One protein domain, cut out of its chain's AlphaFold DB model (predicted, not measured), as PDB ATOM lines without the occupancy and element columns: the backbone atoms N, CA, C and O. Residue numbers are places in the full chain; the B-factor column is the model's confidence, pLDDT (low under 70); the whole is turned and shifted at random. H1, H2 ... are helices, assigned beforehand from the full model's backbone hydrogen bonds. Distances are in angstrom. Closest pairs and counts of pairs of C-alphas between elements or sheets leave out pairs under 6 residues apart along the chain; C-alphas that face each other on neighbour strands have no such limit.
ATOM      1  N   PHE A  80     146.839 155.739 130.039       98.19
ATOM      2  CA  PHE A  80     146.093 156.444 131.088       98.19
ATOM      3  C   PHE A  80     144.677 156.800 130.621       98.19
ATOM      4  O   PHE A  80     143.689 156.478 131.286       98.19
ATOM      5  N   LYS A  81     144.551 157.414 129.439       96.50
ATOM      6  CA  LYS A  81     143.249 157.819 128.878       96.50
ATOM      7  C   LYS A  81     142.374 156.624 128.507       96.50
ATOM      8  O   LYS A  81     141.147 156.705 128.620       96.50
ATOM      9  N   ARG A  82     142.984 155.497 128.133       97.19
ATOM     10  CA  ARG A  82     142.283 154.229 127.909       97.19
ATOM     11  C   ARG A  82     141.641 153.705 129.195       97.19
ATOM     12  O   ARG A  82     140.461 153.361 129.177       97.19
ATOM     13  N   LEU A  83     142.359 153.735 130.322       97.69
ATOM     14  CA  LEU A  83     141.818 153.334 131.627       97.69
ATOM     15  C   LEU A  83     140.749 154.287 132.170       97.69
ATOM     16  O   LEU A  83     139.755 153.820 132.723       97.69
ATOM     17  N   GLU A  84     140.898 155.603 131.982       96.25
ATOM     18  CA  GLU A  84     139.825 156.559 132.300       96.25
ATOM     19  C   GLU A  84     138.543 156.213 131.522       96.25
ATOM     20  O   GLU A  84     137.445 156.227 132.081       96.25
ATOM     21  N   SER A  85     138.672 155.881 130.231       95.06
ATOM     22  CA  SER A  85     137.540 155.476 129.389       95.06
ATOM     23  C   SER A  85     136.925 154.148 129.829       95.06
ATOM     24  O   SER A  85     135.698 154.014 129.832       95.06
ATOM     25  N   GLU A  86     137.755 153.178 130.212       96.06
ATOM     26  CA  GLU A  86     137.302 151.887 130.724       96.06
ATOM     27  C   GLU A  86     136.531 152.048 132.033       96.06
ATOM     28  O   GLU A  86     135.420 151.537 132.152       96.06
ATOM     29  N   TYR A  87     137.054 152.818 132.990       95.56
ATOM     30  CA  TYR A  87     136.370 153.028 134.262       95.56
ATOM     31  C   TYR A  87     135.002 153.682 134.073       95.56
ATOM     32  O   TYR A  87     134.004 153.183 134.590       95.56
ATOM     33  N   LYS A  88     134.930 154.752 133.268       94.19
ATOM     34  CA  LYS A  88     133.661 155.425 132.937       94.19
ATOM     35  C   LYS A  88     132.659 154.445 132.328       94.19
ATOM     36  O   LYS A  88     131.513 154.404 132.759       94.19
ATOM     37  N   TYR A  89     133.114 153.606 131.398       91.94
ATOM     38  CA  TYR A  89     132.286 152.565 130.794       91.94
ATOM     39  C   TYR A  89     131.782 151.543 131.816       91.94
ATOM     40  O   TYR A  89     130.607 151.192 131.802       91.94
ATOM     41  N   ARG A  90     132.627 151.112 132.756       92.62
ATOM     42  CA  ARG A  90     132.207 150.200 133.826       92.62
ATOM     43  C   ARG A  90     131.173 150.835 134.746       92.62
ATOM     44  O   ARG A  90     130.220 150.155 135.115       92.62
ATOM     45  N   LEU A  91     131.327 152.114 135.094       91.75
ATOM     46  CA  LEU A  91     130.316 152.847 135.864       91.75
ATOM     47  C   LEU A  91     128.979 152.903 135.119       91.75
ATOM     48  O   LEU A  91     127.931 152.719 135.733       91.75
ATOM     49  N   ASP A  92     129.015 153.103 133.802       89.88
ATOM     50  CA  ASP A  92     127.812 153.112 132.968       89.88
ATOM     51  C   ASP A  92     127.163 151.713 132.866       89.88
ATOM     52  O   ASP A  92     125.942 151.618 132.786       89.88
ATOM     53  N   LEU A  93     127.943 150.629 132.986       88.88
ATOM     54  CA  LEU A  93     127.442 149.252 133.142       88.88
ATOM     55  C   LEU A  93     126.974 148.905 134.572       88.88
ATOM     56  O   LEU A  93     126.614 147.761 134.849       88.88
ATOM     57  N   GLY A  94     126.994 149.858 135.506       88.81
ATOM     58  CA  GLY A  94     126.520 149.654 136.878       88.81
ATOM     59  C   GLY A  94     127.585 149.187 137.878       88.81
ATOM     60  O   GLY A  94     127.244 148.823 139.016       88.81
ATOM     61  N   LEU A  95     128.878 149.237 137.522       86.62
ATOM     62  CA  LEU A  95     129.954 149.160 138.515       86.62
ATOM     63  C   LEU A  95     129.702 150.225 139.587       86.62
ATOM     64  O   LEU A  95     129.428 151.379 139.272       86.62
ATOM     65  N   LEU A  96     129.769 149.828 140.862       87.81
ATOM     66  CA  LEU A  96     129.487 150.713 141.999       87.81
ATOM     67  C   LEU A  96     128.094 151.380 141.958       87.81
ATOM     68  O   LEU A  96     127.888 152.387 142.627       87.81
ATOM     69  N   ALA A  97     127.107 150.804 141.253       87.44
ATOM     70  CA  ALA A  97     125.726 151.300 141.308       87.44
ATOM     71  C   ALA A  97     125.240 151.417 142.766       87.44
ATOM     72  O   ALA A  97     125.386 150.459 143.536       87.44
ATOM     73  N   GLY A  98     124.703 152.591 143.121       85.38
ATOM     74  CA  GLY A  98     124.290 152.961 144.480       85.38
ATOM     75  C   GLY A  98     125.390 153.583 145.354       85.38
ATOM     76  O   GLY A  98     125.104 154.011 146.466       85.38
ATOM     77  N   HIS A  99     126.639 153.654 144.887       88.06
ATOM     78  CA  HIS A  99     127.709 154.347 145.606       88.06
ATOM     79  C   HIS A  99     127.556 155.866 145.458       88.06
ATOM     80  O   HIS A  99     127.342 156.353 144.352       88.06
ATOM     81  N   ALA A 100     127.702 156.618 146.553       87.69
ATOM     82  CA  ALA A 100     127.472 158.067 146.556       87.69
ATOM     83  C   ALA A 100     128.500 158.862 145.726       87.69
ATOM     84  O   ALA A 100     128.166 159.894 145.158       87.69
ATOM     85  N   ASN A 101     129.747 158.385 145.650       88.75
ATOM     86  CA  ASN A 101     130.823 159.036 144.895       88.75
ATOM     87  C   ASN A 101     131.739 157.986 144.240       88.75
ATOM     88  O   ASN A 101     132.806 157.680 144.778       88.75
ATOM     89  N   PRO A 102     131.300 157.308 143.167       90.75
ATOM     90  CA  PRO A 102     132.091 156.256 142.537       90.75
ATOM     91  C   PRO A 102     133.368 156.795 141.873       90.75
ATOM     92  O   PRO A 102     134.370 156.089 141.836       90.75
ATOM     93  N   GLU A 103     133.392 158.040 141.406       91.81
ATOM     94  CA  GLU A 103     134.569 158.678 140.803       91.81
ATOM     95  C   GLU A 103     135.773 158.709 141.759       91.81
ATOM     96  O   GLU A 103     136.903 158.463 141.337       91.81
ATOM     97  N   SER A 104     135.528 158.911 143.060       89.94
ATOM     98  CA  SER A 104     136.576 158.916 144.097       89.94
ATOM     99  C   SER A 104     137.355 157.606 144.249       89.94
ATOM    100  O   SER A 104     138.463 157.636 144.785       89.94
ATOM    101  N   LEU A 105     136.789 156.486 143.778       91.31
ATOM    102  CA  LEU A 105     137.373 155.144 143.859       91.31
ATOM    103  C   LEU A 105     138.183 154.763 142.609       91.31
ATOM    104  O   LEU A 105     138.613 153.615 142.479       91.31
ATOM    105  N   PHE A 106     138.360 155.688 141.661       94.00
ATOM    106  CA  PHE A 106     139.045 155.406 140.402       94.00
ATOM    107  C   PHE A 106     140.494 154.915 140.583       94.00
ATOM    108  O   PHE A 106     140.807 153.851 140.041       94.00
ATOM    109  N   PRO A 107     141.381 155.586 141.348       93.31
ATOM    110  CA  PRO A 107     142.742 155.088 141.567       93.31
ATOM    111  C   PRO A 107     142.791 153.693 142.187       93.31
ATOM    112  O   PRO A 107     143.629 152.867 141.825       93.31
ATOM    113  N   GLU A 108     141.889 153.425 143.129       91.06
ATOM    114  CA  GLU A 108     141.777 152.150 143.823       91.06
ATOM    115  C   GLU A 108     141.298 151.047 142.886       91.06
ATOM    116  O   GLU A 108     141.825 149.932 142.942       91.06
ATOM    117  N   TRP A 109     140.342 151.367 142.010       94.06
ATOM    118  CA  TRP A 109     139.889 150.472 140.957       94.06
ATOM    119  C   TRP A 109     141.017 150.166 139.974       94.06
ATOM    120  O   TRP A 109     141.246 148.993 139.709       94.06
ATOM    121  N   VAL A 110     141.762 151.171 139.492       95.12
ATOM    122  CA  VAL A 110     142.910 150.952 138.590       95.12
ATOM    123  C   VAL A 110     143.915 150.010 139.239       95.12
ATOM    124  O   VAL A 110     144.314 149.019 138.633       95.12
ATOM    125  N   ALA A 111     144.291 150.285 140.490       92.12
ATOM    126  CA  ALA A 111     145.259 149.460 141.192       92.12
ATOM    127  C   ALA A 111     144.780 148.008 141.335       92.12
ATOM    128  O   ALA A 111     145.505 147.084 140.987       92.12
ATOM    129  N   TYR A 112     143.544 147.812 141.797       91.56
ATOM    130  CA  TYR A 112     142.937 146.488 141.924       91.56
ATOM    131  C   TYR A 112     142.819 145.761 140.573       91.56
ATOM    132  O   TYR A 112     143.162 144.585 140.473       91.56
ATOM    133  N   ALA A 113     142.339 146.451 139.539       93.62
ATOM    134  CA  ALA A 113     142.061 145.871 138.233       93.62
ATOM    135  C   ALA A 113     143.348 145.406 137.542       93.62
ATOM    136  O   ALA A 113     143.377 144.300 137.009       93.62
ATOM    137  N   LEU A 114     144.421 146.202 137.601       95.44
ATOM    138  CA  LEU A 114     145.715 145.820 137.032       95.44
ATOM    139  C   LEU A 114     146.399 144.712 137.838       95.44
ATOM    140  O   LEU A 114     146.951 143.792 137.238       95.44
ATOM    141  N   ASP A 115     146.322 144.748 139.173       91.69
ATOM    142  CA  ASP A 115     146.854 143.671 140.018       91.69
ATOM    143  C   ASP A 115     146.152 142.334 139.683       91.69
ATOM    144  O   ASP A 115     146.815 141.315 139.492       91.69
ATOM    145  N   LYS A 116     144.823 142.346 139.497       91.06
ATOM    146  CA  LYS A 116     144.041 141.166 139.087       91.06
ATOM    147  C   LYS A 116     144.314 140.733 137.643       91.06
ATOM    148  O   LYS A 116     144.362 139.535 137.367       91.06
ATOM    149  N   ALA A 117     144.544 141.676 136.729       94.06
ATOM    150  CA  ALA A 117     144.844 141.379 135.329       94.06
ATOM    151  C   ALA A 117     146.171 140.627 135.160       94.06
ATOM    152  O   ALA A 117     146.315 139.861 134.211       94.06
ATOM    153  N   ARG A 118     147.123 140.772 136.094       93.56
ATOM    154  CA  ARG A 118     148.369 139.985 136.084       93.56
ATOM    155  C   ARG A 118     148.115 138.485 136.259       93.56
ATOM    156  O   ARG A 118     148.761 137.688 135.590       93.56
ATOM    157  N   SER A 119     147.175 138.099 137.126       92.75
ATOM    158  CA  SER A 119     146.807 136.692 137.354       92.75
ATOM    159  C   SER A 119     145.669 136.201 136.457       92.75
ATOM    160  O   SER A 119     145.495 135.001 136.277       92.75
ATOM    161  N   THR A 120     144.862 137.109 135.907       92.88
ATOM    162  CA  THR A 120     143.736 136.776 135.023       92.88
ATOM    163  C   THR A 120     143.770 137.664 133.780       92.88
ATOM    164  O   THR A 120     142.962 138.587 133.654       92.88
ATOM    165  N   PRO A 121     144.686 137.402 132.831       93.44
ATOM    166  CA  PRO A 121     144.945 138.322 131.723       93.44
ATOM    167  C   PRO A 121     143.746 138.575 130.797       93.44
ATOM    168  O   PRO A 121     143.669 139.626 130.169       93.44
ATOM    169  N   HIS A 122     142.799 137.636 130.718       92.19
ATOM    170  CA  HIS A 122     141.585 137.757 129.898       92.19
ATOM    171  C   HIS A 122     140.424 138.480 130.582       92.19
ATOM    172  O   HIS A 122     139.358 138.637 129.988       92.19
ATOM    173  N   MET A 123     140.604 138.915 131.834       90.56
ATOM    174  CA  MET A 123     139.533 139.559 132.582       90.56
ATOM    175  C   MET A 123     138.957 140.747 131.819       90.56
ATOM    176  O   MET A 123     139.668 141.446 131.093       90.56
ATOM    177  N   LEU A 124     137.671 141.002 132.060       92.50
ATOM    178  CA  LEU A 124     136.968 142.116 131.441       92.50
ATOM    179  C   LEU A 124     136.967 142.027 129.908       92.50
ATOM    180  O   LEU A 124     136.982 143.065 129.261       92.50
ATOM    181  N   ASP A 125     136.943 140.816 129.349       94.00
ATOM    182  CA  ASP A 125     136.923 140.571 127.905       94.00
ATOM    183  C   ASP A 125     138.171 141.114 127.178       94.00
ATOM    184  O   ASP A 125     138.090 141.828 126.184       94.00
ATOM    185  N   ASN A 126     139.355 140.849 127.746       96.44
ATOM    186  CA  ASN A 126     140.650 141.414 127.332       96.44
ATOM    187  C   ASN A 126     140.758 142.959 127.409       96.44
ATOM    188  O   ASN A 126     141.775 143.511 126.988       96.44
ATOM    189  N   HIS A 127     139.806 143.690 128.006       96.75
ATOM    190  CA  HIS A 127     139.855 145.164 128.051       96.75
ATOM    191  C   HIS A 127     141.110 145.739 128.730       96.75
ATOM    192  O   HIS A 127     141.523 146.851 128.402       96.75
ATOM    193  N   LEU A 128     141.725 144.993 129.652       97.31
ATOM    194  CA  LEU A 128     142.935 145.414 130.365       97.31
ATOM    195  C   LEU A 128     144.229 144.853 129.771       97.31
ATOM    196  O   LEU A 128     145.296 145.193 130.264       97.31
ATOM    197  N   ARG A 129     144.177 144.008 128.734       97.56
ATOM    198  CA  ARG A 129     145.398 143.533 128.063       97.56
ATOM    199  C   ARG A 129     146.196 144.730 127.531       97.56
ATOM    200  O   ARG A 129     145.562 145.659 127.015       97.56
ATOM    201  N   SER A 175     131.167 160.018 126.384       61.66
ATOM    202  CA  SER A 175     131.064 159.578 127.779       61.66
ATOM    203  C   SER A 175     130.637 160.761 128.646       61.66
ATOM    204  O   SER A 175     131.175 161.860 128.464       61.66
ATOM    205  N   LYS A 176     129.742 160.541 129.620       68.94
ATOM    206  CA  LYS A 176     129.396 161.568 130.615       68.94
ATOM    207  C   LYS A 176     130.682 162.186 131.167       68.94
ATOM    208  O   LYS A 176     131.636 161.460 131.469       68.94
ATOM    209  N   LYS A 177     130.723 163.518 131.287       75.56
ATOM    210  CA  LYS A 177     131.863 164.221 131.887       75.56
ATOM    211  C   LYS A 177     131.956 163.826 133.363       75.56
ATOM    212  O   LYS A 177     131.331 164.434 134.218       75.56
ATOM    213  N   ARG A 178     132.708 162.760 133.636       84.81
ATOM    214  CA  ARG A 178     133.094 162.317 134.975       84.81
ATOM    215  C   ARG A 178     134.511 162.796 135.236       84.81
ATOM    216  O   ARG A 178     135.413 162.513 134.439       84.81
ATOM    217  N   HIS A 179     134.674 163.530 136.324       90.38
ATOM    218  CA  HIS A 179     135.965 164.002 136.785       90.38
ATOM    219  C   HIS A 179     136.656 162.877 137.557       90.38
ATOM    220  O   HIS A 179     136.088 162.346 138.506       90.38
ATOM    221  N   LEU A 180     137.841 162.471 137.105       93.62
ATOM    222  CA  LEU A 180     138.611 161.377 137.688       93.62
ATOM    223  C   LEU A 180     139.977 161.915 138.091       93.62
ATOM    224  O   LEU A 180     140.629 162.576 137.286       93.62
ATOM    225  N   GLN A 181     140.401 161.589 139.305       94.44
ATOM    226  CA  GLN A 181     141.692 162.007 139.837       94.44
ATOM    227  C   GLN A 181     142.590 160.798 140.009       94.44
ATOM    228  O   GLN A 181     142.150 159.774 140.525       94.44
ATOM    229  N   TRP A 182     143.844 160.929 139.607       94.62
ATOM    230  CA  TRP A 182     144.894 159.939 139.774       94.62
ATOM    231  C   TRP A 182     145.601 160.102 141.121       94.62
ATOM    232  O   TRP A 182     145.555 161.158 141.752       94.62
ATOM    233  N   ASN A 183     146.291 159.050 141.558       92.56
ATOM    234  CA  ASN A 183     147.264 159.135 142.640       92.56
ATOM    235  C   ASN A 183     148.571 158.448 142.221       92.56
ATOM    236  O   ASN A 183     148.601 157.698 141.244       92.56
ATOM    237  N   ALA A 184     149.650 158.679 142.970       92.12
ATOM    238  CA  ALA A 184     150.968 158.132 142.638       92.12
ATOM    239  C   ALA A 184     150.969 156.597 142.494       92.12
ATOM    240  O   ALA A 184     151.587 156.052 141.587       92.12
ATOM    241  N   ASN A 185     150.219 155.896 143.350       91.25
ATOM    242  CA  ASN A 185     150.174 154.435 143.383       91.25
ATOM    243  C   ASN A 185     149.460 153.820 142.163       91.25
ATOM    244  O   ASN A 185     149.836 152.735 141.714       91.25
ATOM    245  N   SER A 186     148.403 154.459 141.646       93.75
ATOM    246  CA  SER A 186     147.751 154.010 140.413       93.75
ATOM    247  C   SER A 186     148.579 154.372 139.184       93.75
ATOM    248  O   SER A 186     148.679 153.544 138.284       93.75
ATOM    249  N   ILE A 187     149.226 155.544 139.173       96.38
ATOM    250  CA  ILE A 187     150.125 155.964 138.087       96.38
ATOM    251  C   ILE A 187     151.270 154.963 137.912       96.38
ATOM    252  O   ILE A 187     151.449 154.437 136.817       96.38
ATOM    253  N   GLU A 188     151.971 154.629 138.997       95.81
ATOM    254  CA  GLU A 188     153.087 153.677 138.977       95.81
ATOM    255  C   GLU A 188     152.664 152.313 138.410       95.81
ATOM    256  O   GLU A 188     153.345 151.732 137.562       95.81
ATOM    257  N   ARG A 189     151.489 151.809 138.810       96.06
ATOM    258  CA  ARG A 189     150.962 150.544 138.279       96.06
ATOM    259  C   ARG A 189     150.684 150.601 136.786       96.06
ATOM    260  O   ARG A 189     150.944 149.612 136.107       96.06
ATOM    261  N   VAL A 190     150.160 151.716 136.273       98.12
ATOM    262  CA  VAL A 190     149.928 151.893 134.831       98.12
ATOM    263  C   VAL A 190     151.253 151.910 134.083       98.12
ATOM    264  O   VAL A 190     151.391 151.178 133.105       98.12
ATOM    265  N   GLN A 191     152.226 152.686 134.564       98.19
ATOM    266  CA  GLN A 191     153.562 152.777 133.967       98.19
ATOM    267  C   GLN A 191     154.223 151.398 133.869       98.19
ATOM    268  O   GLN A 191     154.722 151.030 132.810       98.19
ATOM    269  N   GLN A 192     154.152 150.598 134.935       98.06
ATOM    270  CA  GLN A 192     154.712 149.245 134.953       98.06
ATOM    271  C   GLN A 192     153.926 148.259 134.079       98.06
ATOM    272  O   GLN A 192     154.518 147.447 133.378       98.06
ATOM    273  N   PHE A 193     152.593 148.272 134.152       98.50
ATOM    274  CA  PHE A 193     151.756 147.291 133.455       98.50
ATOM    275  C   PHE A 193     151.739 147.517 131.934       98.50
ATOM    276  O   PHE A 193     151.706 146.552 131.176       98.50
ATOM    277  N   TYR A 194     151.796 148.774 131.490       98.62
ATOM    278  CA  TYR A 194     151.728 149.166 130.079       98.62
ATOM    279  C   TYR A 194     153.061 149.700 129.530       98.62
ATOM    280  O   TYR A 194     153.066 150.416 128.532       98.62
ATOM    281  N   ALA A 195     154.198 149.358 130.148       98.56
ATOM    282  CA  ALA A 195     155.526 149.836 129.735       98.56
ATOM    283  C   ALA A 195     155.812 149.610 128.235       98.56
ATOM    284  O   ALA A 195     156.323 150.499 127.546       98.56
ATOM    285  N   THR A 196     155.423 148.441 127.715       98.56
ATOM    286  CA  THR A 196     155.556 148.112 126.290       98.56
ATOM    287  C   THR A 196     154.680 149.001 125.418       98.56
ATOM    288  O   THR A 196     155.173 149.494 124.413       98.56
ATOM    289  N   ASP A 197     153.433 149.282 125.806       98.69
ATOM    290  CA  ASP A 197     152.551 150.175 125.040       98.69
ATOM    291  C   ASP A 197     153.135 151.588 124.939       98.69
ATOM    292  O   ASP A 197     153.101 152.194 123.869       98.69
ATOM    293  N   PHE A 198     153.674 152.119 126.045       98.62
ATOM    294  CA  PHE A 198     154.299 153.443 126.042       98.62
ATOM    295  C   PHE A 198     155.452 153.504 125.041       98.62
ATOM    296  O   PHE A 198     155.505 154.406 124.208       98.62
ATOM    297  N   THR A 199     156.326 152.499 125.078       98.44
ATOM    298  CA  THR A 199     157.504 152.435 124.207       98.44
ATOM    299  C   THR A 199     157.117 152.176 122.749       98.44
ATOM    300  O   THR A 199     157.497 152.937 121.864       98.44
ATOM    301  N   GLN A 200     156.327 151.131 122.492       98.44
ATOM    302  CA  GLN A 200     155.986 150.655 121.150       98.44
ATOM    303  C   GLN A 200     155.161 151.669 120.357       98.44
ATOM    304  O   GLN A 200     155.344 151.791 119.150       98.44
ATOM    305  N   PHE A 201     154.265 152.406 121.018       98.31
ATOM    306  CA  PHE A 201     153.387 153.368 120.346       98.31
ATOM    307  C   PHE A 201     153.843 154.822 120.521       98.31
ATOM    308  O   PHE A 201     153.137 155.745 120.111       98.31
ATOM    309  N   GLY A 202     155.016 155.053 121.121       97.81
ATOM    310  CA  GLY A 202     155.571 156.392 121.319       97.81
ATOM    311  C   GLY A 202     154.660 157.293 122.154       97.81
ATOM    312  O   GLY A 202     154.398 158.434 121.773       97.81
ATOM    313  N   TYR A 203     154.118 156.768 123.254       97.75
ATOM    314  CA  TYR A 203     153.418 157.562 124.261       97.75
ATOM    315  C   TYR A 203     154.363 157.908 125.409       97.75
ATOM    316  O   TYR A 203     155.144 157.074 125.857       97.75
ATOM    317  N   SER A 204     154.228 159.119 125.953       96.69
ATOM    318  CA  SER A 204     154.911 159.468 127.199       96.69
ATOM    319  C   SER A 204     154.340 158.664 128.368       96.69
ATOM    320  O   SER A 204     153.119 158.607 128.548       96.69
ATOM    321  N   ALA A 205     155.230 158.067 129.164       96.19
ATOM    322  CA  ALA A 205     154.889 157.450 130.444       96.19
ATOM    323  C   ALA A 205     154.753 158.488 131.572       96.19
ATOM    324  O   ALA A 205     154.248 158.158 132.648       96.19
ATOM    325  N   GLU A 206     155.175 159.734 131.338       94.62
ATOM    326  CA  GLU A 206     154.993 160.822 132.293       94.62
ATOM    327  C   GLU A 206     153.502 161.152 132.441       94.62
ATOM    328  O   GLU A 206     152.789 161.260 131.438       94.62
ATOM    329  N   PRO A 207     153.000 161.361 133.671       90.38
ATOM    330  CA  PRO A 207     151.588 161.634 133.932       90.38
ATOM    331  C   PRO A 207     151.181 163.080 133.574       90.38
ATOM    332  O   PRO A 207     150.348 163.693 134.245       90.38
ATOM    333  N   THR A 208     151.769 163.661 132.527       87.31
ATOM    334  CA  THR A 208     151.495 165.030 132.081       87.31
ATOM    335  C   THR A 208     150.032 165.168 131.648       87.31
ATOM    336  O   THR A 208     149.521 164.371 130.864       87.31
ATOM    337  N   GLY A 209     149.333 166.184 132.163       85.19
ATOM    338  CA  GLY A 209     147.917 166.418 131.849       85.19
ATOM    339  C   GLY A 209     146.935 165.461 132.541       85.19
ATOM    340  O   GLY A 209     145.746 165.448 132.205       85.19
ATOM    341  N   LEU A 210     147.401 164.653 133.499       91.62
ATOM    342  CA  LEU A 210     146.528 163.961 134.443       91.62
ATOM    343  C   LEU A 210     146.164 164.907 135.592       91.62
ATOM    344  O   LEU A 210     147.009 165.662 136.067       91.62
ATOM    345  N   ASP A 211     144.919 164.843 136.062       92.50
ATOM    346  CA  ASP A 211     144.566 165.454 137.342       92.50
ATOM    347  C   ASP A 211     145.009 164.524 138.475       92.50
ATOM    348  O   ASP A 211     144.597 163.362 138.518       92.50
ATOM    349  N   ILE A 212     145.877 165.008 139.361       91.31
ATOM    350  CA  ILE A 212     146.526 164.217 140.407       91.31
ATOM    351  C   ILE A 212     146.158 164.813 141.762       91.31
ATOM    352  O   ILE A 212     146.514 165.949 142.073       91.31
ATOM    353  N   ARG A 213     145.497 164.022 142.612       86.38
ATOM    354  CA  ARG A 213     145.176 164.460 143.976       86.38
ATOM    355  C   ARG A 213     146.400 164.359 144.887       86.38
ATOM    356  O   ARG A 213     147.132 163.365 144.856       86.38
ATOM    357  N   ALA A 214     146.591 165.358 145.746       67.88
ATOM    358  CA  ALA A 214     147.634 165.336 146.766       67.88
ATOM    359  C   ALA A 214     147.317 164.283 147.848       67.88
ATOM    360  O   ALA A 214     146.223 164.263 148.409       67.88
ATOM    361  N   GLY A 215     148.288 163.415 148.157       60.88
ATOM    362  CA  GLY A 215     148.230 162.490 149.294       60.88
ATOM    363  C   GLY A 215     148.285 160.999 148.939       60.88
ATOM    364  O   GLY A 215     147.692 160.520 147.970       60.88
ATOM    365  N   LYS A 216     148.987 160.226 149.778       51.91
ATOM    366  CA  LYS A 216     148.999 158.756 149.738       51.91
ATOM    367  C   LYS A 216     147.737 158.218 150.416       51.91
ATOM    368  O   LYS A 216     147.762 157.889 151.597       51.91
ATOM    369  N   GLN A 217     146.628 158.092 149.692       53.81
ATOM    370  CA  GLN A 217     145.537 157.235 150.167       53.81
ATOM    371  C   GLN A 217     145.862 155.781 149.826       53.81
ATOM    372  O   GLN A 217     145.546 155.273 148.753       53.81
ATOM    373  N   LEU A 218     146.534 155.108 150.758       53.31
ATOM    374  CA  LEU A 218     146.631 153.654 150.762       53.31
ATOM    375  C   LEU A 218     145.284 153.100 151.230       53.31
ATOM    376  O   LEU A 218     145.035 152.963 152.425       53.31
ATOM    377  N   THR A 219     144.382 152.777 150.307       56.31
ATOM    378  CA  THR A 219     143.232 151.945 150.683       56.31
ATOM    379  C   THR A 219     143.701 150.521 150.945       56.31
ATOM    380  O   THR A 219     144.348 149.901 150.086       56.31
ATOM    381  N   SER A 220     143.343 150.001 152.122       61.12
ATOM    382  CA  SER A 220     143.596 148.612 152.495       61.12
ATOM    383  C   SER A 220     143.043 147.659 151.433       61.12
ATOM    384  O   SER A 220     142.022 147.931 150.791       61.12
ATOM    385  N   LEU A 221     143.722 146.525 151.243       57.88
ATOM    386  CA  LEU A 221     143.277 145.454 150.349       57.88
ATOM    387  C   LEU A 221     141.818 145.063 150.645       57.88
ATOM    388  O   LEU A 221     141.019 144.942 149.726       57.88
ATOM    389  N   ALA A 222     141.435 145.006 151.926       53.31
ATOM    390  CA  ALA A 222     140.069 144.717 152.369       53.31
ATOM    391  C   ALA A 222     139.013 145.672 151.779       53.31
ATOM    392  O   ALA A 222     137.943 145.230 151.366       53.31
ATOM    393  N   ARG A 223     139.319 146.973 151.673       61.41
ATOM    394  CA  ARG A 223     138.403 147.962 151.084       61.41
ATOM    395  C   ARG A 223     138.257 147.755 149.572       61.41
ATOM    396  O   ARG A 223     137.151 147.851 149.049       61.41
ATOM    397  N   ARG A 224     139.343 147.391 148.880       64.56
ATOM    398  CA  ARG A 224     139.320 147.046 147.445       64.56
ATOM    399  C   ARG A 224     138.495 145.783 147.175       64.56
ATOM    400  O   ARG A 224     137.622 145.802 146.311       64.56
ATOM    401  N   LEU A 225     138.710 144.726 147.960       57.78
ATOM    402  CA  LEU A 225     137.956 143.469 147.854       57.78
ATOM    403  C   LEU A 225     136.457 143.688 148.147       57.78
ATOM    404  O   LEU A 225     135.608 143.178 147.417       57.78
ATOM    405  N   TYR A 226     136.121 144.509 149.149       62.28
ATOM    406  CA  TYR A 226     134.731 144.839 149.495       62.28
ATOM    407  C   TYR A 226     133.961 145.475 148.328       62.28
ATOM    408  O   TYR A 226     132.826 145.083 148.045       62.28
ATOM    409  N   HIS A 227     134.574 146.441 147.640       66.75
ATOM    410  CA  HIS A 227     133.902 147.195 146.583       66.75
ATOM    411  C   HIS A 227     133.852 146.459 145.237       66.75
ATOM    412  O   HIS A 227     132.863 146.604 144.516       66.75
ATOM    413  N   PHE A 228     134.876 145.669 144.898       71.75
ATOM    414  CA  PHE A 228     135.046 145.176 143.527       71.75
ATOM    415  C   PHE A 228     134.816 143.665 143.355       71.75
ATOM    416  O   PHE A 228     134.181 143.266 142.376       71.75
ATOM    417  N   ASP A 229     135.190 142.801 144.305       64.62
ATOM    418  CA  ASP A 229     135.027 141.346 144.116       64.62
ATOM    419  C   ASP A 229     133.567 140.871 144.167       64.62
ATOM    420  O   ASP A 229     133.211 139.892 143.507       64.62
ATOM    421  N   ARG A 230     132.690 141.569 144.901       54.22
ATOM    422  CA  ARG A 230     131.271 141.184 145.036       54.22
ATOM    423  C   ARG A 230     130.436 141.407 143.771       54.22
ATOM    424  O   ARG A 230     129.443 140.706 143.588       54.22
TER     425      ARG A 230
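Overview. This is residues 80 to 129 and 175 to 230 of the 236 residues of an uncharacterized protein of Salinimonas sediminis (UniProt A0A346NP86). H2 runs through the middle, with H3 beside it, H1 and H5 across it and H4 beyond H3. The printed part, 106 residues with five named helices in order H1 to H5, is all helix. It is compact, radius of gyration of the C-alphas 13.5 A, spanning 39 by 32 by 29 A.

Along the chain. Find C-alpha 80 at (146.093, 156.444, 131.088), where H1, residues 80 to 92, begins. H2, residues 103 to 119, runs 25.4 A. Next come H3, residues 184 to 193, H4, residues 195 to 200, and, after a long link, H5, residues 221 to 228, ending at (135.046, 145.176, 143.527).

Arrangement. H2 touches H3 with residues 107 to 114 alone, closest at C-alphas 111 and 186, 5.2 A. H2 touches H5 with residues 108 to 112 alone, closest at C-alphas 112 and 224, 6.6 A. Every O i to N i+4 pair is within hydrogen-bond range in H1, H3, H4 and H5; 10 of 13 in H2.

Size, cuts and confidence. Across the cut C-alphas 129 and 175 are 21.5 A apart; pLDDT is under 70 at residues 214 to 227, among others.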